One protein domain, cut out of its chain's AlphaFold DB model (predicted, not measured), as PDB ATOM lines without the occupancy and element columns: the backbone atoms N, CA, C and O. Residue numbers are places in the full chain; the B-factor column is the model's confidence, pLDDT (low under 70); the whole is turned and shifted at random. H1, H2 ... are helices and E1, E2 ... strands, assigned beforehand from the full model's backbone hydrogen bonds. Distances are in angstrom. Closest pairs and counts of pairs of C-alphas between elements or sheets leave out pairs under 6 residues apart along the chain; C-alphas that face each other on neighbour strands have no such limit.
ATOM      1  N   LEU A  14     165.455 194.532 186.395       89.00
ATOM      2  CA  LEU A  14     165.479 195.520 185.319       89.00
ATOM      3  C   LEU A  14     164.041 195.874 184.930       89.00
ATOM      4  O   LEU A  14     163.261 194.988 184.591       89.00
ATOM      5  N   LEU A  15     163.698 197.159 184.959       91.50
ATOM      6  CA  LEU A  15     162.356 197.682 184.685       91.50
ATOM      7  C   LEU A  15     162.229 198.233 183.265       91.50
ATOM      8  O   LEU A  15     161.226 198.010 182.586       91.50
ATOM      9  N   SER A  16     163.248 198.951 182.790       93.19
ATOM     10  CA  SER A  16     163.270 199.478 181.426       93.19
ATOM     11  C   SER A  16     164.687 199.763 180.941       93.19
ATOM     12  O   SER A  16     165.607 199.928 181.743       93.19
ATOM     13  N   ILE A  17     164.847 199.838 179.621       93.00
ATOM     14  CA  ILE A  17     166.022 200.436 178.987       93.00
ATOM     15  C   ILE A  17     165.520 201.532 178.052       93.00
ATOM     16  O   ILE A  17     164.655 201.289 177.212       93.00
ATOM     17  N   THR A  18     166.053 202.740 178.185       92.31
ATOM     18  CA  THR A  18     165.683 203.891 177.357       92.31
ATOM     19  C   THR A  18     166.877 204.355 176.544       92.31
ATOM     20  O   THR A  18     167.915 204.687 177.111       92.31
ATOM     21  N   LEU A  19     166.718 204.419 175.221       91.94
ATOM     22  CA  LEU A  19     167.689 205.055 174.334       91.94
ATOM     23  C   LEU A  19     167.370 206.545 174.215       91.94
ATOM     24  O   LEU A  19     166.284 206.922 173.787       91.94
ATOM     25  N   PHE A  20     168.328 207.390 174.567       88.94
ATOM     26  CA  PHE A  20     168.275 208.828 174.355       88.94
ATOM     27  C   PHE A  20     169.026 209.178 173.074       88.94
ATOM     28  O   PHE A  20     170.252 209.038 172.999       88.94
ATOM     29  N   VAL A  21     168.279 209.648 172.077       88.50
ATOM     30  CA  VAL A  21     168.813 210.129 170.800       88.50
ATOM     31  C   VAL A  21     169.203 211.603 170.952       88.50
ATOM     32  O   VAL A  21     168.366 212.395 171.404       88.50
ATOM     33  N   PRO A  22     170.446 211.996 170.613       84.88
ATOM     34  CA  PRO A  22     170.888 213.377 170.754       84.88
ATOM     35  C   PRO A  22     170.122 214.312 169.803       84.88
ATOM     36  O   PRO A  22     169.691 213.877 168.726       84.88
ATOM     37  N   PRO A  23     169.962 215.599 170.171       78.50
ATOM     38  CA  PRO A  23     169.463 216.621 169.256       78.50
ATOM     39  C   PRO A  23     170.270 216.623 167.957       78.50
ATOM     40  O   PRO A  23     171.482 216.403 167.986       78.50
ATOM     41  N   MET A  24     169.621 216.908 166.826       70.94
ATOM     42  CA  MET A  24     170.285 217.013 165.516       70.94
ATOM     43  C   MET A  24     170.975 215.721 165.033       70.94
ATOM     44  O   MET A  24     171.889 215.766 164.207       70.94
ATOM     45  N   CYS A  25     170.550 214.552 165.523       73.25
ATOM     46  CA  CYS A  25     171.037 213.271 165.021       73.25
ATOM     47  C   CYS A  25     170.524 213.024 163.590       73.25
ATOM     48  O   CYS A  25     169.404 212.560 163.391       73.25
ATOM     49  N   GLY A  26     171.346 213.335 162.582       63.00
ATOM     50  CA  GLY A  26     170.972 213.216 161.165       63.00
ATOM     51  C   GLY A  26     170.718 211.781 160.680       63.00
ATOM     52  O   GLY A  26     170.132 211.599 159.615       63.00
ATOM     53  N   SER A  27     171.131 210.767 161.446       66.88
ATOM     54  CA  SER A  27     170.872 209.352 161.150       66.88
ATOM     55  C   SER A  27     169.506 208.859 161.639       66.88
ATOM     56  O   SER A  27     169.060 207.807 161.180       66.88
ATOM     57  N   ASP A  28     168.820 209.597 162.523       70.88
ATOM     58  CA  ASP A  28     167.468 209.263 162.976       70.88
ATOM     59  C   ASP A  28     166.445 210.260 162.420       70.88
ATOM     60  O   ASP A  28     166.303 211.391 162.893       70.88
ATOM     61  N   ILE A  29     165.678 209.808 161.423       67.75
ATOM     62  CA  ILE A  29     164.653 210.608 160.737       67.75
ATOM     63  C   ILE A  29     163.658 211.223 161.737       67.75
ATOM     64  O   ILE A  29     163.198 212.347 161.526       67.75
ATOM     65  N   ARG A  30     163.384 210.542 162.861       72.62
ATOM     66  CA  ARG A  30     162.438 210.997 163.895       72.62
ATOM     67  C   ARG A  30     162.934 212.198 164.689       72.62
ATOM     68  O   ARG A  30     162.109 212.937 165.213       72.62
ATOM     69  N   ASN A  31     164.252 212.377 164.794       70.00
ATOM     70  CA  ASN A  31     164.868 213.432 165.604       70.00
ATOM     71  C   ASN A  31     165.612 214.486 164.768       70.00
ATOM     72  O   ASN A  31     166.265 215.367 165.323       70.00
ATOM     73  N   SER A  32     165.489 214.416 163.438       64.25
ATOM     74  CA  SER A  32     166.243 215.223 162.466       64.25
ATOM     75  C   SER A  32     166.056 216.744 162.587       64.25
ATOM     76  O   SER A  32     166.897 217.499 162.108       64.25
ATOM     77  N   THR A  33     164.987 217.208 163.242       67.56
ATOM     78  CA  THR A  33     164.655 218.639 163.413       67.56
ATOM     79  C   THR A  33     164.504 219.068 164.874       67.56
ATOM     80  O   THR A  33     164.190 220.225 165.151       67.56
ATOM     81  N   SER A  34     164.720 218.155 165.823       74.88
ATOM     82  CA  SER A  34     164.502 218.420 167.243       74.88
ATOM     83  C   SER A  34     165.732 219.041 167.902       74.88
ATOM     84  O   SER A  34     166.856 218.555 167.750       74.88
ATOM     85  N   SER A  35     165.499 220.074 168.713       76.25
ATOM     86  CA  SER A  35     166.506 220.675 169.593       76.25
ATOM     87  C   SER A  35     166.623 219.971 170.950       76.25
ATOM     88  O   SER A  35     167.439 220.376 171.777       76.25
ATOM     89  N   THR A  36     165.816 218.938 171.211       82.62
ATOM     90  CA  THR A  36     165.812 218.197 172.478       82.62
ATOM     91  C   THR A  36     166.194 216.736 172.277       82.62
ATOM     92  O   THR A  36     166.046 216.168 171.194       82.62
ATOM     93  N   TRP A  37     166.682 216.112 173.350       84.94
ATOM     94  CA  TRP A  37     166.911 214.672 173.371       84.94
ATOM     95  C   TRP A  37     165.583 213.934 173.203       84.94
ATOM     96  O   TRP A  37     164.601 214.280 173.860       84.94
ATOM     97  N   LEU A  38     165.562 212.917 172.345       88.56
ATOM     98  CA  LEU A  38     164.387 212.075 172.135       88.56
ATOM     99  C   LEU A  38     164.540 210.779 172.945       88.56
ATOM    100  O   LEU A  38     165.423 209.978 172.627       88.56
ATOM    101  N   PRO A  39     163.713 210.557 173.984       91.31
ATOM    102  CA  PRO A  39     163.695 209.299 174.713       91.31
ATOM    103  C   PRO A  39     162.901 208.237 173.944       91.31
ATOM    104  O   PRO A  39     161.750 208.450 173.564       91.31
ATOM    105  N   LEU A  40     163.499 207.064 173.765       92.62
ATOM    106  CA  LEU A  40     162.887 205.885 173.154       92.62
ATOM    107  C   LEU A  40     162.885 204.731 174.172       92.62
ATOM    108  O   LEU A  40     163.807 203.907 174.162       92.62
ATOM    109  N   PRO A  41     161.898 204.684 175.088       94.56
ATOM    110  CA  PRO A  41     161.861 203.702 176.166       94.56
ATOM    111  C   PRO A  41     161.393 202.326 175.685       94.56
ATOM    112  O   PRO A  41     160.433 202.211 174.923       94.56
ATOM    113  N   ILE A  42     162.022 201.276 176.209       94.12
ATOM    114  CA  ILE A  42     161.572 199.887 176.101       94.12
ATOM    115  C   ILE A  42     161.359 199.355 177.513       94.12
ATOM    116  O   ILE A  42     162.303 199.200 178.291       94.12
ATOM    117  N   LYS A  43     160.095 199.100 177.852       93.00
ATOM    118  CA  LYS A  43     159.708 198.538 179.147       93.00
ATOM    119  C   LYS A  43     159.917 197.032 179.150       93.00
ATOM    120  O   LYS A  43     159.621 196.358 178.164       93.00
ATOM    121  N   MET A  44     160.386 196.519 180.278       89.94
ATOM    122  CA  MET A  44     160.476 195.085 180.495       89.94
ATOM    123  C   MET A  44     159.072 194.494 180.697       89.94
ATOM    124  O   MET A  44     158.193 195.169 181.250       89.94
ATOM    125  N   PRO A  45     158.825 193.254 180.240       86.81
ATOM    126  CA  PRO A  45     157.551 192.577 180.466       86.81
ATOM    127  C   PRO A  45     157.290 192.384 181.969       86.81
ATOM    128  O   PRO A  45     158.206 192.462 182.781       86.81
ATOM    129  N   ARG A  46     156.023 192.143 182.339       82.31
ATOM    130  CA  ARG A  46     155.608 191.737 183.702       82.31
ATOM    131  C   ARG A  46     156.131 192.642 184.836       82.31
ATOM    132  O   ARG A  46     156.424 192.170 185.924       82.31
ATOM    133  N   GLN A  47     156.194 193.957 184.593       82.38
ATOM    134  CA  GLN A  47     156.713 194.969 185.535       82.38
ATOM    135  C   GLN A  47     158.205 194.817 185.872       82.38
ATOM    136  O   GLN A  47     158.666 195.352 186.878       82.38
ATOM    137  N   GLY A  48     158.972 194.099 185.060       85.56
ATOM    138  CA  GLY A  48     160.402 193.925 185.253       85.56
ATOM    139  C   GLY A  48     160.842 192.499 184.981       85.56
ATOM    140  O   GLY A  48     160.086 191.552 185.171       85.56
ATOM    141  N   VAL A  49     162.094 192.355 184.567       87.06
ATOM    142  CA  VAL A  49     162.744 191.054 184.406       87.06
ATOM    143  C   VAL A  49     163.916 190.949 185.354       87.06
ATOM    144  O   VAL A  49     164.591 191.933 185.669       87.06
ATOM    145  N   ARG A  50     164.176 189.734 185.809       86.56
ATOM    146  CA  ARG A  50     165.326 189.446 186.647       86.56
ATOM    147  C   ARG A  50     166.586 189.514 185.792       86.56
ATOM    148  O   ARG A  50     166.770 188.687 184.916       86.56
ATOM    149  N   ALA A  51     167.472 190.457 186.054       84.69
ATOM    150  CA  ALA A  51     168.746 190.577 185.371       84.69
ATOM    151  C   ALA A  51     169.882 189.954 186.196       84.69
ATOM    152  O   ALA A  51     170.109 190.313 187.354       84.69
ATOM    153  N   ILE A  52     170.605 189.019 185.585       84.88
ATOM    154  CA  ILE A  52     171.829 188.423 186.121       84.88
ATOM    155  C   ILE A  52     173.018 189.179 185.531       84.88
ATOM    156  O   ILE A  52     173.117 189.336 184.315       84.88
ATOM    157  N   LEU A  53     173.918 189.644 186.394       81.56
ATOM    158  CA  LEU A  53     175.172 190.274 185.994       81.56
ATOM    159  C   LEU A  53     176.221 189.174 185.791       81.56
ATOM    160  O   LEU A  53     176.741 188.643 186.769       81.56
ATOM    161  N   ASP A  54     176.502 188.810 184.538       78.31
ATOM    162  CA  ASP A  54     177.367 187.672 184.216       78.31
ATOM    163  C   ASP A  54     178.585 188.079 183.382       78.31
ATOM    164  O   ASP A  54     178.508 188.399 182.196       78.31
ATOM    165  N   THR A  55     179.751 188.001 184.010       73.19
ATOM    166  CA  THR A  55     181.045 188.275 183.389       73.19
ATOM    167  C   THR A  55     181.483 187.208 182.377       73.19
ATOM    168  O   THR A  55     182.283 187.485 181.485       73.19
ATOM    169  N   ALA A  56     180.965 185.983 182.481       76.38
ATOM    170  CA  ALA A  56     181.302 184.876 181.586       76.38
ATOM    171  C   ALA A  56     180.430 184.837 180.318       76.38
ATOM    172  O   ALA A  56     180.735 184.107 179.373       76.38
ATOM    173  N   SER A  57     179.367 185.642 180.263       74.12
ATOM    174  CA  SER A  57     178.478 185.705 179.104       74.12
ATOM    175  C   SER A  57     179.015 186.629 178.010       74.12
ATOM    176  O   SER A  57     179.361 187.790 178.250       74.12
ATOM    177  N   MET A  58     179.046 186.118 176.772       72.00
ATOM    178  CA  MET A  58     179.500 186.864 175.585       72.00
ATOM    179  C   MET A  58     178.499 187.895 175.075       72.00
ATOM    180  O   MET A  58     178.900 188.864 174.439       72.00
ATOM    181  N   ASN A  59     177.211 187.684 175.323       76.50
ATOM    182  CA  ASN A  59     176.137 188.523 174.808       76.50
ATOM    183  C   ASN A  59     175.238 188.962 175.960       76.50
ATOM    184  O   ASN A  59     175.138 188.266 176.970       76.50
ATOM    185  N   THR A  60     174.564 190.094 175.783       83.19
ATOM    186  CA  THR A  60     173.403 190.416 176.610       83.19
ATOM    187  C   THR A  60     172.185 189.728 176.029       83.19
ATOM    188  O   THR A  60     171.866 189.918 174.857       83.19
ATOM    189  N   THR A  61     171.514 188.929 176.847       85.31
ATOM    190  CA  THR A  61     170.305 188.204 176.461       85.31
ATOM    191  C   THR A  61     169.103 188.901 177.077       85.31
ATOM    192  O   THR A  61     169.069 189.109 178.291       85.31
ATOM    193  N   LEU A  62     168.128 189.269 176.248       86.56
ATOM    194  CA  LEU A  62     166.878 189.905 176.672       86.56
ATOM    195  C   LEU A  62     165.667 189.110 176.160       86.56
ATOM    196  O   LEU A  62     165.801 188.342 175.201       86.56
ATOM    197  N   PRO A  63     164.477 189.304 176.760       87.12
ATOM    198  CA  PRO A  63     163.256 188.672 176.276       87.12
ATOM    199  C   PRO A  63     162.976 188.987 174.796       87.12
ATOM    200  O   PRO A  63     163.250 190.110 174.352       87.12
ATOM    201  N   PRO A  64     162.360 188.064 174.035       85.94
ATOM    202  CA  PRO A  64     162.102 188.257 172.605       85.94
ATOM    203  C   PRO A  64     161.303 189.527 172.283       85.94
ATOM    204  O   PRO A  64     161.636 190.259 171.351       85.94
ATOM    205  N   SER A  65     160.305 189.857 173.107       86.62
ATOM    206  CA  SER A  65     159.495 191.077 172.964       86.62
ATOM    207  C   SER A  65     160.315 192.365 173.129       86.62
ATOM    208  O   SER A  65     160.084 193.350 172.425       86.62
ATOM    209  N   VAL A  66     161.317 192.349 174.011       88.81
ATOM    210  CA  VAL A  66     162.245 193.467 174.233       88.81
ATOM    211  C   VAL A  66     163.161 193.625 173.023       88.81
ATOM    212  O   VAL A  66     163.321 194.736 172.521       88.81
ATOM    213  N   ILE A  67     163.695 192.523 172.489       87.62
ATOM    214  CA  ILE A  67     164.504 192.550 171.264       87.62
ATOM    215  C   ILE A  67     163.691 193.041 170.071       87.62
ATOM    216  O   ILE A  67     164.175 193.866 169.300       87.62
ATOM    217  N   GLN A  68     162.437 192.614 169.937       87.44
ATOM    218  CA  GLN A  68     161.550 193.084 168.876       87.44
ATOM    219  C   GLN A  68     161.335 194.599 168.954       87.44
ATOM    220  O   GLN A  68     161.385 195.302 167.937       87.44
ATOM    221  N   ALA A  69     161.138 195.118 170.168       89.62
ATOM    222  CA  ALA A  69     161.040 196.547 170.411       89.62
ATOM    223  C   ALA A  69     162.360 197.260 170.075       89.62
ATOM    224  O   ALA A  69     162.329 198.295 169.419       89.62
ATOM    225  N   MET A  70     163.522 196.695 170.423       89.75
ATOM    226  CA  MET A  70     164.827 197.269 170.063       89.75
ATOM    227  C   MET A  70     165.000 197.316 168.544       89.75
ATOM    228  O   MET A  70     165.332 198.365 167.991       89.75
ATOM    229  N   CYS A  71     164.730 196.212 167.849       88.25
ATOM    230  CA  CYS A  71     164.844 196.122 166.399       88.25
ATOM    231  C   CYS A  71     163.958 197.153 165.695       88.25
ATOM    232  O   CYS A  71     164.447 197.891 164.840       88.25
ATOM    233  N   SER A  72     162.690 197.261 166.089       87.69
ATOM    234  CA  SER A  72     161.746 198.198 165.470       87.69
ATOM    235  C   SER A  72     162.002 199.658 165.867       87.69
ATOM    236  O   SER A  72     162.052 200.529 165.000       87.69
ATOM    237  N   LEU A  73     162.207 199.943 167.156       88.69
ATOM    238  CA  LEU A  73     162.308 201.309 167.674       88.69
ATOM    239  C   LEU A  73     163.718 201.886 167.590       88.69
ATOM    240  O   LEU A  73     163.858 203.071 167.322       88.69
ATOM    241  N   TRP A  74     164.772 201.121 167.848       89.69
ATOM    242  CA  TRP A  74     166.134 201.672 167.897       89.69
ATOM    243  C   TRP A  74     166.898 201.391 166.613       89.69
ATOM    244  O   TRP A  74     167.555 202.275 166.064       89.69
ATOM    245  N   PHE A  75     166.785 200.170 166.094       85.81
ATOM    246  CA  PHE A  75     167.504 199.785 164.886       85.81
ATOM    247  C   PHE A  75     166.745 200.112 163.599       85.81
ATOM    248  O   PHE A  75     167.401 200.229 162.562       85.81
ATOM    249  N   GLN A  76     165.430 200.356 163.679       82.75
ATOM    250  CA  GLN A  76     164.537 200.611 162.539       82.75
ATOM    251  C   GLN A  76     164.559 199.461 161.516       82.75
ATOM    252  O   GLN A  76     164.531 199.670 160.306       82.75
ATOM    253  N   MET A  77     164.641 198.227 162.016       80.25
ATOM    254  CA  MET A  77     164.635 196.998 161.227       80.25
ATOM    255  C   MET A  77     163.221 196.415 161.142       80.25
ATOM    256  O   MET A  77     162.498 196.355 162.138       80.25
ATOM    257  N   GLY A  78     162.837 195.944 159.955       64.12
ATOM    258  CA  GLY A  78     161.603 195.188 159.758       64.12
ATOM    259  C   GLY A  78     161.789 193.720 160.146       64.12
ATOM    260  O   GLY A  78     162.243 192.935 159.322       64.12
ATOM    261  N   GLY A  79     161.435 193.356 161.381       66.31
ATOM    262  CA  GLY A  79     161.422 191.967 161.865       66.31
ATOM    263  C   GLY A  79     162.481 191.636 162.926       66.31
ATOM    264  O   GLY A  79     163.404 192.410 163.177       66.31
ATOM    265  N   LEU A  80     162.309 190.478 163.572       66.25
ATOM    266  CA  LEU A  80     163.234 189.922 164.563       66.25
ATOM    267  C   LEU A  80     164.382 189.172 163.866       66.25
ATOM    268  O   LEU A  80     164.110 188.334 163.003       66.25
ATOM    269  N   PRO A  81     165.650 189.398 164.244       65.44
ATOM    270  CA  PRO A  81     166.725 188.507 163.846       65.44
ATOM    271  C   PRO A  81     166.607 187.210 164.659       65.44
ATOM    272  O   PRO A  81     166.942 187.170 165.839       65.44
ATOM    273  N   VAL A  82     166.089 186.152 164.034       63.12
ATOM    274  CA  VAL A  82     166.055 184.806 164.627       63.12
ATOM    275  C   VAL A  82     167.474 184.236 164.588       63.12
ATOM    276  O   VAL A  82     168.089 184.207 163.522       63.12
ATOM    277  N   ASP A  83     168.009 183.850 165.749       62.34
ATOM    278  CA  ASP A  83     169.339 183.237 165.926       62.34
ATOM    279  C   ASP A  83     170.533 184.029 165.358       62.34
ATOM    280  O   ASP A  83     171.635 183.500 165.191       62.34
ATOM    281  N   ALA A  84     170.349 185.325 165.096       64.88
ATOM    282  CA  ALA A  84     171.367 186.190 164.517       64.88
ATOM    283  C   ALA A  84     171.579 187.460 165.360       64.88
ATOM    284  O   ALA A  84     170.631 187.999 165.931       64.88
ATOM    285  N   PRO A  85     172.815 187.988 165.429       69.50
ATOM    286  CA  PRO A  85     173.070 189.316 165.983       69.50
ATOM    287  C   PRO A  85     172.273 190.410 165.256       69.50
ATOM    288  O   PRO A  85     172.089 190.342 164.035       69.50
ATOM    289  N   ILE A  86     171.852 191.451 165.980       77.19
ATOM    290  CA  ILE A  86     171.157 192.603 165.385       77.19
ATOM    291  C   ILE A  86     172.157 193.389 164.530       77.19
ATOM    292  O   ILE A  86     173.050 194.046 165.063       77.19
ATOM    293  N   ARG A  87     172.027 193.324 163.202       75.12
ATOM    294  CA  ARG A  87     172.945 193.995 162.269       75.12
ATOM    295  C   ARG A  87     172.616 195.478 162.112       75.12
ATOM    296  O   ARG A  87     171.451 195.862 162.082       75.12
ATOM    297  N   HIS A  88     173.634 196.312 161.927       72.31
ATOM    298  CA  HIS A  88     173.463 197.716 161.552       72.31
ATOM    299  C   HIS A  88     174.509 198.161 160.526       72.31
ATOM    300  O   HIS A  88     175.564 197.558 160.389       72.31
ATOM    301  N   ALA A  89     174.194 199.209 159.763       62.62
ATOM    302  CA  ALA A  89     174.986 199.609 158.596       62.62
ATOM    303  C   ALA A  89     176.171 200.546 158.906       62.62
ATOM    304  O   ALA A  89     176.983 200.804 158.026       62.62
ATOM    305  N   SER A  90     176.265 201.094 160.122       71.06
ATOM    306  CA  SER A  90     177.252 202.129 160.464       71.06
ATOM    307  C   SER A  90     177.806 201.937 161.873       71.06
ATOM    308  O   SER A  90     177.040 201.634 162.790       71.06
ATOM    309  N   THR A  91     179.117 202.146 162.034       65.94
ATOM    310  CA  THR A  91     179.826 202.212 163.328       65.94
ATOM    311  C   THR A  91     179.311 203.347 164.205       65.94
ATOM    312  O   THR A  91     179.277 203.222 165.424       65.94
ATOM    313  N   ASP A  92     178.816 204.409 163.578       71.81
ATOM    314  CA  ASP A  92     178.453 205.650 164.255       71.81
ATOM    315  C   ASP A  92     176.946 205.743 164.506       71.81
ATOM    316  O   ASP A  92     176.453 206.770 164.967       71.81
ATOM    317  N   LYS A  93     176.188 204.666 164.229       78.62
ATOM    318  CA  LYS A  93     174.722 204.651 164.377       78.62
ATOM    319  C   LYS A  93     174.281 205.132 165.761       78.62
ATOM    320  O   LYS A  93     173.318 205.883 165.853       78.62
ATOM    321  N   PHE A  94     174.994 204.713 166.806       83.19
ATOM    322  CA  PHE A  94     174.713 205.082 168.195       83.19
ATOM    323  C   PHE A  94     175.726 206.075 168.773       83.19
ATOM    324  O   PHE A  94     175.715 206.322 169.978       83.19
ATOM    325  N   ALA A  95     176.566 206.691 167.934       81.19
ATOM    326  CA  ALA A  95     177.506 207.704 168.390       81.19
ATOM    327  C   ALA A  95     176.747 208.854 169.072       81.19
ATOM    328  O   ALA A  95     175.720 209.332 168.582       81.19
ATOM    329  N   GLY A  96     177.218 209.253 170.254       78.94
ATOM    330  CA  GLY A  96     176.601 210.309 171.063       78.94
ATOM    331  C   GLY A  96     175.250 209.953 171.698       78.94
ATOM    332  O   GLY A  96     174.716 210.771 172.448       78.94
ATOM    333  N   HIS A  97     174.699 208.761 171.449       86.38
ATOM    334  CA  HIS A  97     173.485 208.298 172.113       86.38
ATOM    335  C   HIS A  97     173.785 207.810 173.531       86.38
ATOM    336  O   HIS A  97     174.896 207.381 173.853       86.38
ATOM    337  N   ARG A  98     172.768 207.846 174.394       85.81
ATOM    338  CA  ARG A  98     172.872 207.365 175.778       85.81
ATOM    339  C   ARG A  98     171.832 206.293 176.049       85.81
ATOM    340  O   ARG A  98     170.726 206.368 175.525       85.81
ATOM    341  N   LEU A  99     172.174 205.334 176.895       87.19
ATOM    342  CA  LEU A  99     171.228 204.389 177.468       87.19
ATOM    343  C   LEU A  99     170.969 204.748 178.924       87.19
ATOM    344  O   LEU A  99     171.882 205.129 179.655       87.19
ATOM    345  N   LEU A 100     169.718 204.601 179.331       87.56
ATOM    346  CA  LEU A 100     169.293 204.616 180.720       87.56
ATOM    347  C   LEU A 100     168.685 203.258 181.041       87.56
ATOM    348  O   LEU A 100     167.642 202.908 180.493       87.56
ATOM    349  N   PHE A 101     169.333 202.514 181.926       88.25
ATOM    350  CA  PHE A 101     168.764 201.335 182.559       88.25
ATOM    351  C   PHE A 101     168.041 201.788 183.821       88.25
ATOM    352  O   PHE A 101     168.619 202.499 184.640       88.25
ATOM    353  N   THR A 102     166.793 201.377 183.981       89.38
ATOM    354  CA  THR A 102     166.036 201.610 185.210       89.38
ATOM    355  C   THR A 102     165.923 200.293 185.951       89.38
ATOM    356  O   THR A 102     165.349 199.343 185.412       89.38
ATOM    357  N   PHE A 103     166.456 200.228 187.165       88.31
ATOM    358  CA  PHE A 103     166.358 199.063 188.040       88.31
ATOM    359  C   PHE A 103     165.377 199.327 189.182       88.31
ATOM    360  O   PHE A 103     165.164 200.479 189.544       88.31
ATOM    361  N   ALA A 104     164.784 198.280 189.748       85.75
ATOM    362  CA  ALA A 104     164.075 198.402 191.017       85.75
ATOM    363  C   ALA A 104     165.079 198.389 192.177       85.75
ATOM    364  O   ALA A 104     166.062 197.639 192.130       85.75
ATOM    365  N   ASP A 105     164.828 199.199 193.202       79.38
ATOM    366  CA  ASP A 105     165.503 199.073 194.494       79.38
ATOM    367  C   ASP A 105     165.146 197.742 195.190       79.38
ATOM    368  O   ASP A 105     164.194 197.060 194.808       79.38
ATOM    369  N   ALA A 106     165.910 197.363 196.214       69.25
ATOM    370  CA  ALA A 106     165.744 196.121 196.968       69.25
ATOM    371  C   ALA A 106     164.323 195.935 197.535       69.25
ATOM    372  O   ALA A 106     163.850 194.803 197.616       69.25
ATOM    373  N   ASP A 107     163.647 197.039 197.866       69.88
ATOM    374  CA  ASP A 107     162.286 197.053 198.412       69.88
ATOM    375  C   ASP A 107     161.203 197.358 197.352       69.88
ATOM    376  O   ASP A 107     160.056 197.633 197.705       69.88
ATOM    377  N   ASP A 108     161.550 197.353 196.055       68.56
ATOM    378  CA  ASP A 108     160.677 197.700 194.914       68.56
ATOM    379  C   ASP A 108     160.022 199.107 194.996       68.56
ATOM    380  O   ASP A 108     159.123 199.427 194.215       68.56
ATOM    381  N   GLY A 109     160.458 199.960 195.933       65.62
ATOM    382  CA  GLY A 109     159.840 201.260 196.218       65.62
ATOM    383  C   GLY A 109     160.354 202.422 195.366       65.62
ATOM    384  O   GLY A 109     159.582 203.319 195.037       65.62
ATOM    385  N   GLU A 110     161.633 202.395 194.985       82.06
ATOM    386  CA  GLU A 110     162.290 203.455 194.214       82.06
ATOM    387  C   GLU A 110     162.927 202.898 192.932       82.06
ATOM    388  O   GLU A 110     163.456 201.782 192.896       82.06
ATOM    389  N   GLU A 111     162.877 203.687 191.858       86.38
ATOM    390  CA  GLU A 111     163.536 203.370 190.592       86.38
ATOM    391  C   GLU A 111     164.979 203.891 190.608       86.38
ATOM    392  O   GLU A 111     165.224 205.085 190.778       86.38
ATOM    393  N   ILE A 112     165.952 203.009 190.377       82.81
ATOM    394  CA  ILE A 112     167.377 203.345 190.356       82.81
ATOM    395  C   ILE A 112     167.829 203.559 188.903       82.81
ATOM    396  O   ILE A 112     167.923 202.586 188.140       82.81
ATOM    397  N   PRO A 113     168.135 204.806 188.487       83.75
ATOM    398  CA  PRO A 113     168.608 205.093 187.141       83.75
ATOM    399  C   PRO A 113     170.107 204.804 186.995       83.75
ATOM    400  O   PRO A 113     170.930 205.243 187.798       83.75
ATOM    401  N   PHE A 114     170.483 204.145 185.906       82.44
ATOM    402  CA  PHE A 114     171.869 203.901 185.527       82.44
ATOM    403  C   PHE A 114     172.118 204.338 184.081       82.44
ATOM    404  O   PHE A 114     171.566 203.770 183.139       82.44
ATOM    405  N   TYR A 115     172.964 205.354 183.904       81.06
ATOM    406  CA  TYR A 115     173.283 205.917 182.593       81.06
ATOM    407  C   TYR A 115     174.563 205.332 182.015       81.06
ATOM    408  O   TYR A 115     175.582 205.244 182.699       81.06
ATOM    409  N   CYS A 116     174.535 205.027 180.721       77.44
ATOM    410  CA  CYS A 116     175.707 204.549 180.011       77.44
ATOM    411  C   CYS A 116     175.735 204.986 178.535       77.44
ATOM    412  O   CYS A 116     174.758 205.512 177.998       77.44
ATOM    413  N   ASP A 117     176.891 204.843 177.888       78.31
ATOM    414  CA  ASP A 117     177.069 205.192 176.475       78.31
ATOM    415  C   ASP A 117     176.486 204.088 175.589       78.31
ATOM    416  O   ASP A 117     176.864 202.917 175.705       78.31
ATOM    417  N   ALA A 118     175.579 204.458 174.685       83.19
ATOM    418  CA  ALA A 118     174.930 203.494 173.808       83.19
ATOM    419  C   ALA A 118     175.908 202.871 172.802       83.19
ATOM    420  O   ALA A 118     175.682 201.744 172.371       83.19
ATOM    421  N   THR A 119     176.996 203.562 172.451       79.88
ATOM    422  CA  THR A 119     178.002 203.076 171.493       79.88
ATOM    423  C   THR A 119     178.668 201.807 172.002       79.88
ATOM    424  O   THR A 119     178.843 200.861 171.243       79.88
ATOM    425  N   TYR A 120     179.002 201.765 173.294       75.31
ATOM    426  CA  TYR A 120     179.651 200.595 173.882       75.31
ATOM    427  C   TYR A 120     178.678 199.463 174.152       75.31
ATOM    428  O   TYR A 120     179.110 198.330 174.211       75.31
ATOM    429  N   PHE A 121     177.388 199.734 174.336       79.06
ATOM    430  CA  PHE A 121     176.417 198.668 174.565       79.06
ATOM    431  C   PHE A 121     175.883 198.092 173.244       79.06
ATOM    432  O   PHE A 121     175.789 196.888 173.065       79.06
ATOM    433  N   LEU A 122     175.521 198.946 172.286       81.62
ATOM    434  CA  LEU A 122     174.844 198.531 171.053       81.62
ATOM    435  C   LEU A 122     175.782 198.367 169.855       81.62
ATOM    436  O   LEU A 122     175.368 197.752 168.875       81.62
ATOM    437  N   GLY A 123     176.986 198.935 169.904       74.62
ATOM    438  CA  GLY A 123     177.954 198.890 168.814       74.62
ATOM    439  C   GLY A 123     178.920 197.710 168.897       74.62
ATOM    440  O   GLY A 123     179.015 197.022 169.908       74.62
ATOM    441  N   GLN A 124     179.662 197.516 167.809       72.75
ATOM    442  CA  GLN A 124     180.808 196.617 167.725       72.75
ATOM    443  C   GLN A 124     182.087 197.467 167.754       72.75
ATOM    444  O   GLN A 124     182.266 198.299 166.866       72.75
ATOM    445  N   LEU A 125     182.972 197.289 168.746       64.38
ATOM    446  CA  LEU A 125     184.202 198.110 168.849       64.38
ATOM    447  C   LEU A 125     185.429 197.571 168.097       64.38
ATOM    448  O   LEU A 125     186.462 198.234 168.102       64.38
ATOM    449  N   TRP A 126     185.359 196.400 167.464       67.19
ATOM    450  CA  TRP A 126     186.436 195.901 166.601       67.19
ATOM    451  C   TRP A 126     185.889 195.420 165.269       67.19
ATOM    452  O   TRP A 126     184.745 194.977 165.158       67.19
ATOM    453  N   ASP A 127     186.739 195.461 164.254       67.75
ATOM    454  CA  ASP A 127     186.416 194.870 162.969       67.75
ATOM    455  C   ASP A 127     186.504 193.349 163.054       67.75
ATOM    456  O   ASP A 127     187.509 192.789 163.494       67.75
ATOM    457  N   ASP A 128     185.443 192.671 162.622       67.44
ATOM    458  CA  ASP A 128     185.509 191.233 162.415       67.44
ATOM    459  C   ASP A 128     186.258 190.953 161.105       67.44
ATOM    460  O   ASP A 128     185.786 191.283 160.014       67.44
ATOM    461  N   ALA A 129     187.439 190.343 161.222       68.06
ATOM    462  CA  ALA A 129     188.277 189.979 160.084       68.06
ATOM    463  C   ALA A 129     187.631 188.920 159.168       68.06
ATOM    464  O   ALA A 129     187.968 188.851 157.988       68.06
ATOM    465  N   LEU A 130     186.709 188.104 159.691       63.44
ATOM    466  CA  LEU A 130     185.952 187.103 158.936       63.44
ATOM    467  C   LEU A 130     184.748 187.721 158.214       63.44
ATOM    468  O   LEU A 130     184.313 187.194 157.191       63.44
ATOM    469  N   PHE A 131     184.231 188.845 158.716       64.94
ATOM    470  CA  PHE A 131     183.077 189.547 158.148       64.94
ATOM    471  C   PHE A 131     183.354 191.051 157.972       64.94
ATOM    472  O   PHE A 131     182.698 191.884 158.608       64.94
ATOM    473  N   PRO A 132     184.304 191.423 157.092       65.19
ATOM    474  CA  PRO A 132     184.679 192.816 156.891       65.19
ATOM    475  C   PRO A 132     183.479 193.647 156.418       65.19
ATOM    476  O   PRO A 132     182.783 193.290 155.467       65.19
ATOM    477  N   GLY A 133     183.232 194.766 157.101       64.25
ATOM    478  CA  GLY A 133     182.133 195.691 156.797       64.25
ATOM    479  C   GLY A 133     180.767 195.291 157.365       64.25
ATOM    480  O   GLY A 133     179.823 196.074 157.263       64.25
ATOM    481  N   LEU A 134     180.642 194.121 157.999       66.25
ATOM    482  CA  LEU A 134     179.437 193.751 158.734       66.25
ATOM    483  C   LEU A 134     179.537 194.307 160.164       66.25
ATOM    484  O   LEU A 134     180.558 194.116 160.822       66.25
ATOM    485  N   ARG A 135     178.491 194.995 160.642       75.00
ATOM    486  CA  ARG A 135     178.400 195.468 162.034       75.00
ATOM    487  C   ARG A 135     177.187 194.884 162.726       75.00
ATOM    488  O   ARG A 135     176.119 194.774 162.114       75.00
ATOM    489  N   TRP A 136     177.338 194.525 163.996       75.19
ATOM    490  CA  TRP A 136     176.243 193.997 164.798       75.19
ATOM    491  C   TRP A 136     176.324 194.379 166.272       75.19
ATOM    492  O   TRP A 136     177.396 194.604 166.821       75.19
ATOM    493  N   SER A 137     175.166 194.357 166.923       79.12
ATOM    494  CA  SER A 137     175.055 194.429 168.374       79.12
ATOM    495  C   SER A 137     175.255 193.050 169.007       79.12
ATOM    496  O   SER A 137     174.772 192.037 168.491       79.12
ATOM    497  N   HIS A 138     175.910 193.019 170.169       76.81
ATOM    498  CA  HIS A 138     176.040 191.832 171.023       76.81
ATOM    499  C   HIS A 138     174.809 191.589 171.915       76.81
ATOM    500  O   HIS A 138     174.884 190.854 172.900       76.81
ATOM    501  N   VAL A 139     173.672 192.204 171.591       81.50
ATOM    502  CA  VAL A 139     172.382 191.946 172.235       81.50
ATOM    503  C   VAL A 139     171.625 190.872 171.445       81.50
ATOM    504  O   VAL A 139     171.521 190.953 170.219       81.50
ATOM    505  N   ARG A 140     171.108 189.851 172.136       80.94
ATOM    506  CA  ARG A 140     170.408 188.704 171.539       80.94
ATOM    507  C   ARG A 140     169.094 188.400 172.247       80.94
ATOM    508  O   ARG A 140     168.906 188.728 173.418       80.94
ATOM    509  N   SER A 141     168.203 187.739 171.517       81.50
ATOM    510  CA  SER A 141     166.976 187.180 172.079       81.50
ATOM    511  C   SER A 141     167.283 185.948 172.915       81.50
ATOM    512  O   SER A 141     168.125 185.133 172.543       81.50
ATOM    513  N   SER A 142     166.565 185.806 174.025       76.88
ATOM    514  CA  SER A 142     166.344 184.509 174.659       76.88
ATOM    515  C   SER A 142     165.646 183.564 173.670       76.88
ATOM    516  O   SER A 142     164.829 184.013 172.864       76.88
ATOM    517  N   ASN A 143     165.946 182.264 173.749       69.81
ATOM    518  CA  ASN A 143     165.232 181.215 173.002       69.81
ATOM    519  C   ASN A 143     163.895 180.834 173.656       69.81
ATOM    520  O   ASN A 143     163.157 180.008 173.129       69.81
ATOM    521  N   ASP A 144     163.612 181.406 174.820       66.50
ATOM    522  CA  ASP A 144     162.450 181.118 175.641       66.50
ATOM    523  C   ASP A 144     161.661 182.418 175.867       66.50
ATOM    524  O   ASP A 144     162.170 183.378 176.459       66.50
ATOM    525  N   GLU A 145     160.435 182.452 175.332       59.06
ATOM    526  CA  GLU A 145     159.478 183.561 175.457       59.06
ATOM    527  C   GLU A 145     158.934 183.714 176.883       59.06
ATOM    528  O   GLU A 145     158.490 184.803 177.254       59.06
ATOM    529  N   GLU A 146     158.995 182.654 177.692       58.09
ATOM    530  CA  GLU A 146     158.594 182.664 179.099       58.09
ATOM    531  C   GLU A 146     159.758 182.998 180.038       58.09
ATOM    532  O   GLU A 146     159.556 183.136 181.248       58.09
ATOM    533  N   CYS A 147     160.970 183.167 179.500       60.38
ATOM    534  CA  CYS A 147     162.144 183.461 180.301       60.38
ATOM    535  C   CYS A 147     162.071 184.879 180.878       60.38
ATOM    536  O   CYS A 147     162.376 185.875 180.218       60.38
ATOM    537  N   ASP A 148     161.738 184.956 182.164       64.62
ATOM    538  CA  ASP A 148     161.744 186.188 182.960       64.62
ATOM    539  C   ASP A 148     163.166 186.650 183.343       64.62
ATOM    540  O   ASP A 148     163.336 187.489 184.234       64.62
ATOM    541  N   VAL A 149     164.203 186.089 182.706       73.06
ATOM    542  CA  VAL A 149     165.608 186.340 183.031       73.06
ATOM    543  C   VAL A 149     166.317 187.056 181.884       73.06
ATOM    544  O   VAL A 149     166.434 186.546 180.774       73.06
ATOM    545  N   ALA A 150     166.848 188.235 182.186       77.19
ATOM    546  CA  ALA A 150     167.845 188.911 181.377       77.19
ATOM    547  C   ALA A 150     169.251 188.520 181.851       77.19
ATOM    548  O   ALA A 150     169.510 188.398 183.049       77.19
ATOM    549  N   VAL A 151     170.188 188.375 180.921       78.44
ATOM    550  CA  VAL A 151     171.610 188.209 181.243       78.44
ATOM    551  C   VAL A 151     172.344 189.431 180.733       78.44
ATOM    552  O   VAL A 151     172.334 189.697 179.536       78.44
ATOM    553  N   LEU A 152     172.972 190.179 181.635       73.25
ATOM    554  CA  LEU A 152     173.802 191.334 181.318       73.25
ATOM    555  C   LEU A 152     175.264 190.875 181.267       73.25
ATOM    556  O   LEU A 152     175.913 190.713 182.300       73.25
ATOM    557  N   GLY A 153     175.742 190.615 180.045       62.81
ATOM    558  CA  GLY A 153     177.042 190.001 179.757       62.81
ATOM    559  C   GLY A 153     178.238 190.970 179.728       62.81
ATOM    560  O   GLY A 153     178.064 192.185 179.571       62.81
ATOM    561  N   GLN A 154     179.465 190.431 179.813       61.75
ATOM    562  CA  GLN A 154     180.731 191.188 179.723       61.75
ATOM    563  C   GLN A 154     181.527 190.954 178.430       61.75
ATOM    564  O   GLN A 154     182.118 191.909 177.919       61.75
ATOM    565  N   TYR A 155     181.627 189.715 177.935       42.72
ATOM    566  CA  TYR A 155     182.862 189.287 177.257       42.72
ATOM    567  C   TYR A 155     183.123 189.957 175.896       42.72
ATOM    568  O   TYR A 155     184.266 189.976 175.457       42.72
ATOM    569  N   LEU A 156     182.128 190.584 175.257       41.97
ATOM    570  CA  LEU A 156     182.315 191.279 173.976       41.97
ATOM    571  C   LEU A 156     181.669 192.675 173.911       41.97
ATOM    572  O   LEU A 156     181.309 193.133 172.838       41.97
ATOM    573  N   GLN A 157     181.620 193.367 175.055       55.56
ATOM    574  CA  GLN A 157     180.804 194.553 175.347       55.56
ATOM    575  C   GLN A 157     179.354 194.238 175.643       55.56
ATOM    576  O   GLN A 157     178.694 193.548 174.881       55.56
ATOM    577  N   ASN A 158     178.865 194.804 176.743       62.34
ATOM    578  CA  ASN A 158     177.494 195.273 176.874       62.34
ATOM    579  C   ASN A 158     177.407 196.052 178.191       62.34
ATOM    580  O   ASN A 158     177.578 197.265 178.191       62.34
ATOM    581  N   PHE A 159     177.251 195.394 179.340       63.97
ATOM    582  CA  PHE A 159     176.968 196.114 180.586       63.97
ATOM    583  C   PHE A 159     178.230 196.533 181.360       63.97
ATOM    584  O   PHE A 159     178.407 197.712 181.663       63.97
ATOM    585  N   PHE A 160     179.152 195.599 181.612       66.38
ATOM    586  CA  PHE A 160     180.354 195.827 182.435       66.38
ATOM    587  C   PHE A 160     181.426 196.722 181.792       66.38
ATOM    588  O   PHE A 160     182.308 197.205 182.483       66.38
ATOM    589  N   TRP A 161     181.344 196.966 180.482       66.81
ATOM    590  CA  TRP A 161     182.163 197.978 179.790       66.81
ATOM    591  C   TRP A 161     181.639 199.404 179.975       66.81
ATOM    592  O   TRP A 161     182.242 200.379 179.529       66.81
ATOM    593  N   SER A 162     180.463 199.512 180.578       65.44
ATOM    594  CA  SER A 162     179.763 200.761 180.816       65.44
ATOM    595  C   SER A 162     179.558 201.017 182.316       65.44
ATOM    596  O   SER A 162     179.212 202.135 182.702       65.44
ATOM    597  N   ALA A 163     179.830 200.008 183.156       70.12
ATOM    598  CA  ALA A 163     179.514 199.966 184.576       70.12
ATOM    599  C   ALA A 163     180.653 199.341 185.397       70.12
ATOM    600  O   ALA A 163     181.053 198.203 185.157       70.12
ATOM    601  N   PHE A 164     181.084 200.031 186.450       73.31
ATOM    602  CA  PHE A 164     181.724 199.392 187.593       73.31
ATOM    603  C   PHE A 164     180.652 198.755 188.468       73.31
ATOM    604  O   PHE A 164     179.723 199.427 188.918       73.31
ATOM    605  N   VAL A 165     180.808 197.461 188.723       76.00
ATOM    606  CA  VAL A 165     179.886 196.680 189.543       76.00
ATOM    607  C   VAL A 165     180.617 196.222 190.793       76.00
ATOM    608  O   VAL A 165     181.640 195.543 190.707       76.00
ATOM    609  N   LYS A 166     180.086 196.578 191.962       79.56
ATOM    610  CA  LYS A 166     180.585 196.109 193.254       79.56
ATOM    611  C   LYS A 166     179.537 195.221 193.908       79.56
ATOM    612  O   LYS A 166     178.439 195.674 194.222       79.56
ATOM    613  N   PHE A 167     179.907 193.968 194.148       78.50
ATOM    614  CA  PHE A 167     179.116 193.024 194.931       78.50
ATOM    615  C   PHE A 167     179.565 193.107 196.395       78.50
ATOM    616  O   PHE A 167     180.678 192.702 196.729       78.50
ATOM    617  N   ASN A 168     178.727 193.663 197.270       76.00
ATOM    618  CA  ASN A 168     179.015 193.751 198.702       76.00
ATOM    619  C   ASN A 168     178.405 192.551 199.421       76.00
ATOM    620  O   ASN A 168     177.248 192.608 199.826       76.00
ATOM    621  N   ALA A 169     179.172 191.475 199.586       71.94
ATOM    622  CA  ALA A 169     178.774 190.357 200.435       71.94
ATOM    623  C   ALA A 169     179.116 190.672 201.903       71.94
ATOM    624  O   ALA A 169     180.267 191.017 202.188       71.94
ATOM    625  N   PRO A 170     178.170 190.546 202.846       66.12
ATOM    626  CA  PRO A 170     178.475 190.716 204.258       66.12
ATOM    627  C   PRO A 170     179.392 189.588 204.745       66.12
ATOM    628  O   PRO A 170     179.171 188.408 204.457       66.12
ATOM    629  N   TYR A 171     180.447 189.955 205.473       60.81
ATOM    630  CA  TYR A 171     181.363 188.996 206.087       60.81
ATOM    631  C   TYR A 171     180.742 188.398 207.354       60.81
ATOM    632  O   TYR A 171     179.983 189.057 208.072       60.81
ATOM    633  N   HIS A 172     181.086 187.145 207.651       52.19
ATOM    634  CA  HIS A 172     180.604 186.441 208.834       52.19
ATOM    635  C   HIS A 172     181.022 187.211 210.105       52.19
ATOM    636  O   HIS A 172     182.203 187.277 210.431       52.19
ATOM    637  N   GLY A 173     180.059 187.826 210.805       55.25
ATOM    638  CA  GLY A 173     180.304 188.654 211.997       55.25
ATOM    639  C   GLY A 173     179.912 190.133 211.880       55.25
ATOM    640  O   GLY A 173     180.053 190.856 212.861       55.25
ATOM    641  N   SER A 174     179.391 190.585 210.733       57.25
ATOM    642  CA  SER A 174     178.782 191.917 210.585       57.25
ATOM    643  C   SER A 174     177.261 191.794 210.385       57.25
ATOM    644  O   SER A 174     176.799 191.757 209.243       57.25
ATOM    645  N   PRO A 175     176.476 191.679 211.476       55.66
ATOM    646  CA  PRO A 175     175.034 191.412 211.415       55.66
ATOM    647  C   PRO A 175     174.211 192.536 210.762       55.66
ATOM    648  O   PRO A 175     173.078 192.285 210.366       55.66
ATOM    649  N   ASP A 176     174.786 193.731 210.597       56.94
ATOM    650  CA  ASP A 176     174.083 194.916 210.087       56.94
ATOM    651  C   ASP A 176     174.321 195.186 208.589       56.94
ATOM    652  O   ASP A 176     173.834 196.181 208.053       56.94
ATOM    653  N   SER A 177     175.084 194.338 207.889       60.38
ATOM    654  CA  SER A 177     175.366 194.536 206.460       60.38
ATOM    655  C   SER A 177     174.449 193.682 205.579       60.38
ATOM    656  O   SER A 177     174.487 192.453 205.605       60.38
ATOM    657  N   VAL A 178     173.607 194.347 204.784       66.06
ATOM    658  CA  VAL A 178     172.731 193.704 203.795       66.06
ATOM    659  C   VAL A 178     173.518 193.491 202.494       66.06
ATOM    660  O   VAL A 178     174.219 194.409 202.060       66.06
ATOM    661  N   PRO A 179     173.431 192.311 201.849       71.06
ATOM    662  CA  PRO A 179     174.003 192.103 200.525       71.06
ATOM    663  C   PRO A 179     173.485 193.148 199.537       71.06
ATOM    664  O   PRO A 179     172.279 193.297 199.367       71.06
ATOM    665  N   SER A 180     174.388 193.855 198.864       73.75
ATOM    666  CA  SER A 180     174.004 194.913 197.923       73.75
ATOM    667  C   SER A 180     174.839 194.861 196.653       73.75
ATOM    668  O   SER A 180     176.042 194.586 196.718       73.75
ATOM    669  N   ILE A 181     174.235 195.217 195.524       76.56
ATOM    670  CA  ILE A 181     174.946 195.483 194.274       76.56
ATOM    671  C   ILE A 181     175.010 196.994 194.104       76.56
ATOM    672  O   ILE A 181     173.983 197.663 194.089       76.56
ATOM    673  N   GLN A 182     176.218 197.534 193.979       78.06
ATOM    674  CA  GLN A 182     176.426 198.943 193.662       78.06
ATOM    675  C   GLN A 182     176.912 199.064 192.224       78.06
ATOM    676  O   GLN A 182     177.826 198.350 191.806       78.06
ATOM    677  N   LEU A 183     176.291 199.976 191.483       75.06
ATOM    678  CA  LEU A 183     176.608 200.270 190.093       75.06
ATOM    679  C   LEU A 183     177.133 201.700 190.006       75.06
ATOM    680  O   LEU A 183     176.518 202.620 190.538       75.06
ATOM    681  N   SER A 184     178.251 201.894 189.316       73.44
ATOM    682  CA  SER A 184     178.765 203.220 188.973       73.44
ATOM    683  C   SER A 184     179.067 203.280 187.480       73.44
ATOM    684  O   SER A 184     179.644 202.329 186.957       73.44
ATOM    685  N   PRO A 185     178.726 204.365 186.767       67.19
ATOM    686  CA  PRO A 185     179.110 204.521 185.368       67.19
ATOM    687  C   PRO A 185     180.634 204.475 185.208       67.19
ATOM    688  O   PRO A 185     181.367 205.010 186.039       67.19
ATOM    689  N   GLN A 186     181.116 203.867 184.122       62.25
ATOM    690  CA  GLN A 186     182.550 203.803 183.804       62.25
ATOM    691  C   GLN A 186     183.083 205.087 183.125       62.25
ATOM    692  O   GLN A 186     184.284 205.217 182.919       62.25
ATOM    693  N   LYS A 187     182.215 206.064 182.815       60.12
ATOM    694  CA  LYS A 187     182.600 207.411 182.355       60.12
ATOM    695  C   LYS A 187     182.299 208.446 183.439       60.12
ATOM    696  O   LYS A 187     181.150 208.593 183.851       60.12
ATOM    697  N   VAL A 188     183.322 209.190 183.853       48.97
ATOM    698  CA  VAL A 188     183.177 210.354 184.737       48.97
ATOM    699  C   VAL A 188     182.863 211.569 183.864       48.97
ATOM    700  O   VAL A 188     183.535 211.809 182.867       48.97
ATOM    701  N   PHE A 189     181.846 212.354 184.212       49.50
ATOM    702  CA  PHE A 189     181.641 213.669 183.605       49.50
ATOM    703  C   PHE A 189     182.222 214.732 184.537       49.50
ATOM    704  O   PHE A 189     181.784 214.851 185.678       49.50
ATOM    705  N   VAL A 190     183.193 215.508 184.051       43.62
ATOM    706  CA  VAL A 190     183.750 216.672 184.754       43.62
ATOM    707  C   VAL A 190     183.330 217.912 183.971       43.62
ATOM    708  O   VAL A 190     183.575 217.996 182.769       43.62
ATOM    709  N   GLU A 191     182.624 218.842 184.621       43.22
ATOM    710  CA  GLU A 191     182.187 220.117 184.016       43.22
ATOM    711  C   GLU A 191     181.414 219.961 182.687       43.22
ATOM    712  O   GLU A 191     181.582 220.718 181.732       43.22
ATOM    713  N   GLY A 192     180.556 218.938 182.600       48.41
ATOM    714  CA  GLY A 192     179.736 218.684 181.410       48.41
ATOM    715  C   GLY A 192     180.497 218.078 180.225       48.41
ATOM    716  O   GLY A 192     179.905 217.881 179.162       48.41
ATOM    717  N   ARG A 193     181.777 217.733 180.395       42.31
ATOM    718  CA  ARG A 193     182.581 217.003 179.408       42.31
ATOM    719  C   ARG A 193     182.831 215.581 179.889       42.31
ATOM    720  O   ARG A 193     183.020 215.343 181.080       42.31
ATOM    721  N   ALA A 194     182.801 214.628 178.963       54.16
ATOM    722  CA  ALA A 194     183.179 213.256 179.268       54.16
ATOM    723  C   ALA A 194     184.687 213.223 179.542       54.16
ATOM    724  O   ALA A 194     185.472 213.542 178.650       54.16
ATOM    725  N   ALA A 195     185.081 212.857 180.759       49.94
ATOM    726  CA  ALA A 195     186.432 212.388 181.007       49.94
ATOM    727  C   ALA A 195     186.505 210.984 180.400       49.94
ATOM    728  O   ALA A 195     185.827 210.080 180.876       49.94
ATOM    729  N   ASP A 196     187.208 210.892 179.272       53.31
ATOM    730  CA  ASP A 196     187.905 209.726 178.734       53.31
ATOM    731  C   ASP A 196     187.235 208.330 178.801       53.31
ATOM    732  O   ASP A 196     186.833 207.810 179.839       53.31
TER     733      ASP A 196
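Overview. This is residues 14 to 196 of the 207 residues of the protein "Protein kinase domain-containing protein" of Ganoderma boninense (UniProt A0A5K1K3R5). A strongly twisted wall of four strands, E2 E1 E6 E7, has helix H1 and the short H2 over one face, and on that side too the short strands E3, E10, E4 and E9 lie in a row. The E11 E12 hairpin runs from beside E7 to a far loop at Gly 173, and residues 189 to 194 of the small E13 E14 hairpin stick out. The printed part has 183 residues with two named helices and 14 named strands, in the order E1 E2 E3 E4 H1 E5 E6 E7 H2 E8 E9 E10 E11 E12 E13 E14. The wall is antiparallel; the class is mostly strand, though under half of the residues, 86 of 183, are in named elements. The whole is compact, with a radius of gyration of the C-alphas of 17.2 A and spans of 56, 43 and 35 A.

Along the chain. E1, residues 14 to 21, begins at C-alpha 14 (165.479, 195.520, 185.319) and is 20.9 A long. E2 is residues 38 to 43, E6 residues 98 to 104, 19.7 A, and E7 residues 111 to 117, 19.6 A. H1, residues 64 to 75, is 14.9 A long; H2 is residues 118 to 122. E3 is residues 49 to 54, E4 60 to 62, E5 86 to 88, E8 135 to 137, E9 139 to 141 and E10 149 to 153. E11, residues 163 to 168, and E12, residues 180 to 185, precede E13, residues 188 to 190, and E14, residues 193 to 195, which ends at C-alpha 195 (186.432, 212.388, 181.007).

Arrangement. In the sheet, N 40 and O 19 of the E1 and E2 hairpin are 2.8 A apart, N 18 and O 100 of E1 and E6 2.8 A, and N 101 and O 114 of the E6 and E7 hairpin 2.8 A, each within hydrogen-bond range. With H1 the sheet makes two layers, a helix on one face; H1 is over E2 at a height of 9.2 A, along the strands at 3 degrees on the local plane. H2 is on the same face, over E6 at 8.0 A. In both helices every O i to N i+4 pair is within hydrogen-bond range. E3 and E10 are parallel, with N 52 and O 150 2.8 A apart; E4 and E9 are parallel, with N 140 and O 60 2.8 A apart. The closest C-alphas of E4 and E10, Thr 60 and Leu 152, are 4.8 A apart. E5 and E8 are antiparallel, with N 137 and O 86 2.8 A apart. The closest C-alphas of E7 and E12, Cys 116 and Pro 185, are 6.3 A apart.

Size, cuts and confidence. The farthest C-alphas, Thr 33 and Gly 173, are 59.2 A apart. The printed part has no cut; the long links are E1 to E2, H2 to E8 and E11 to E12. Mean pLDDT of the printed part is 74.3, with 66 residues under 70, among them 185 to 196.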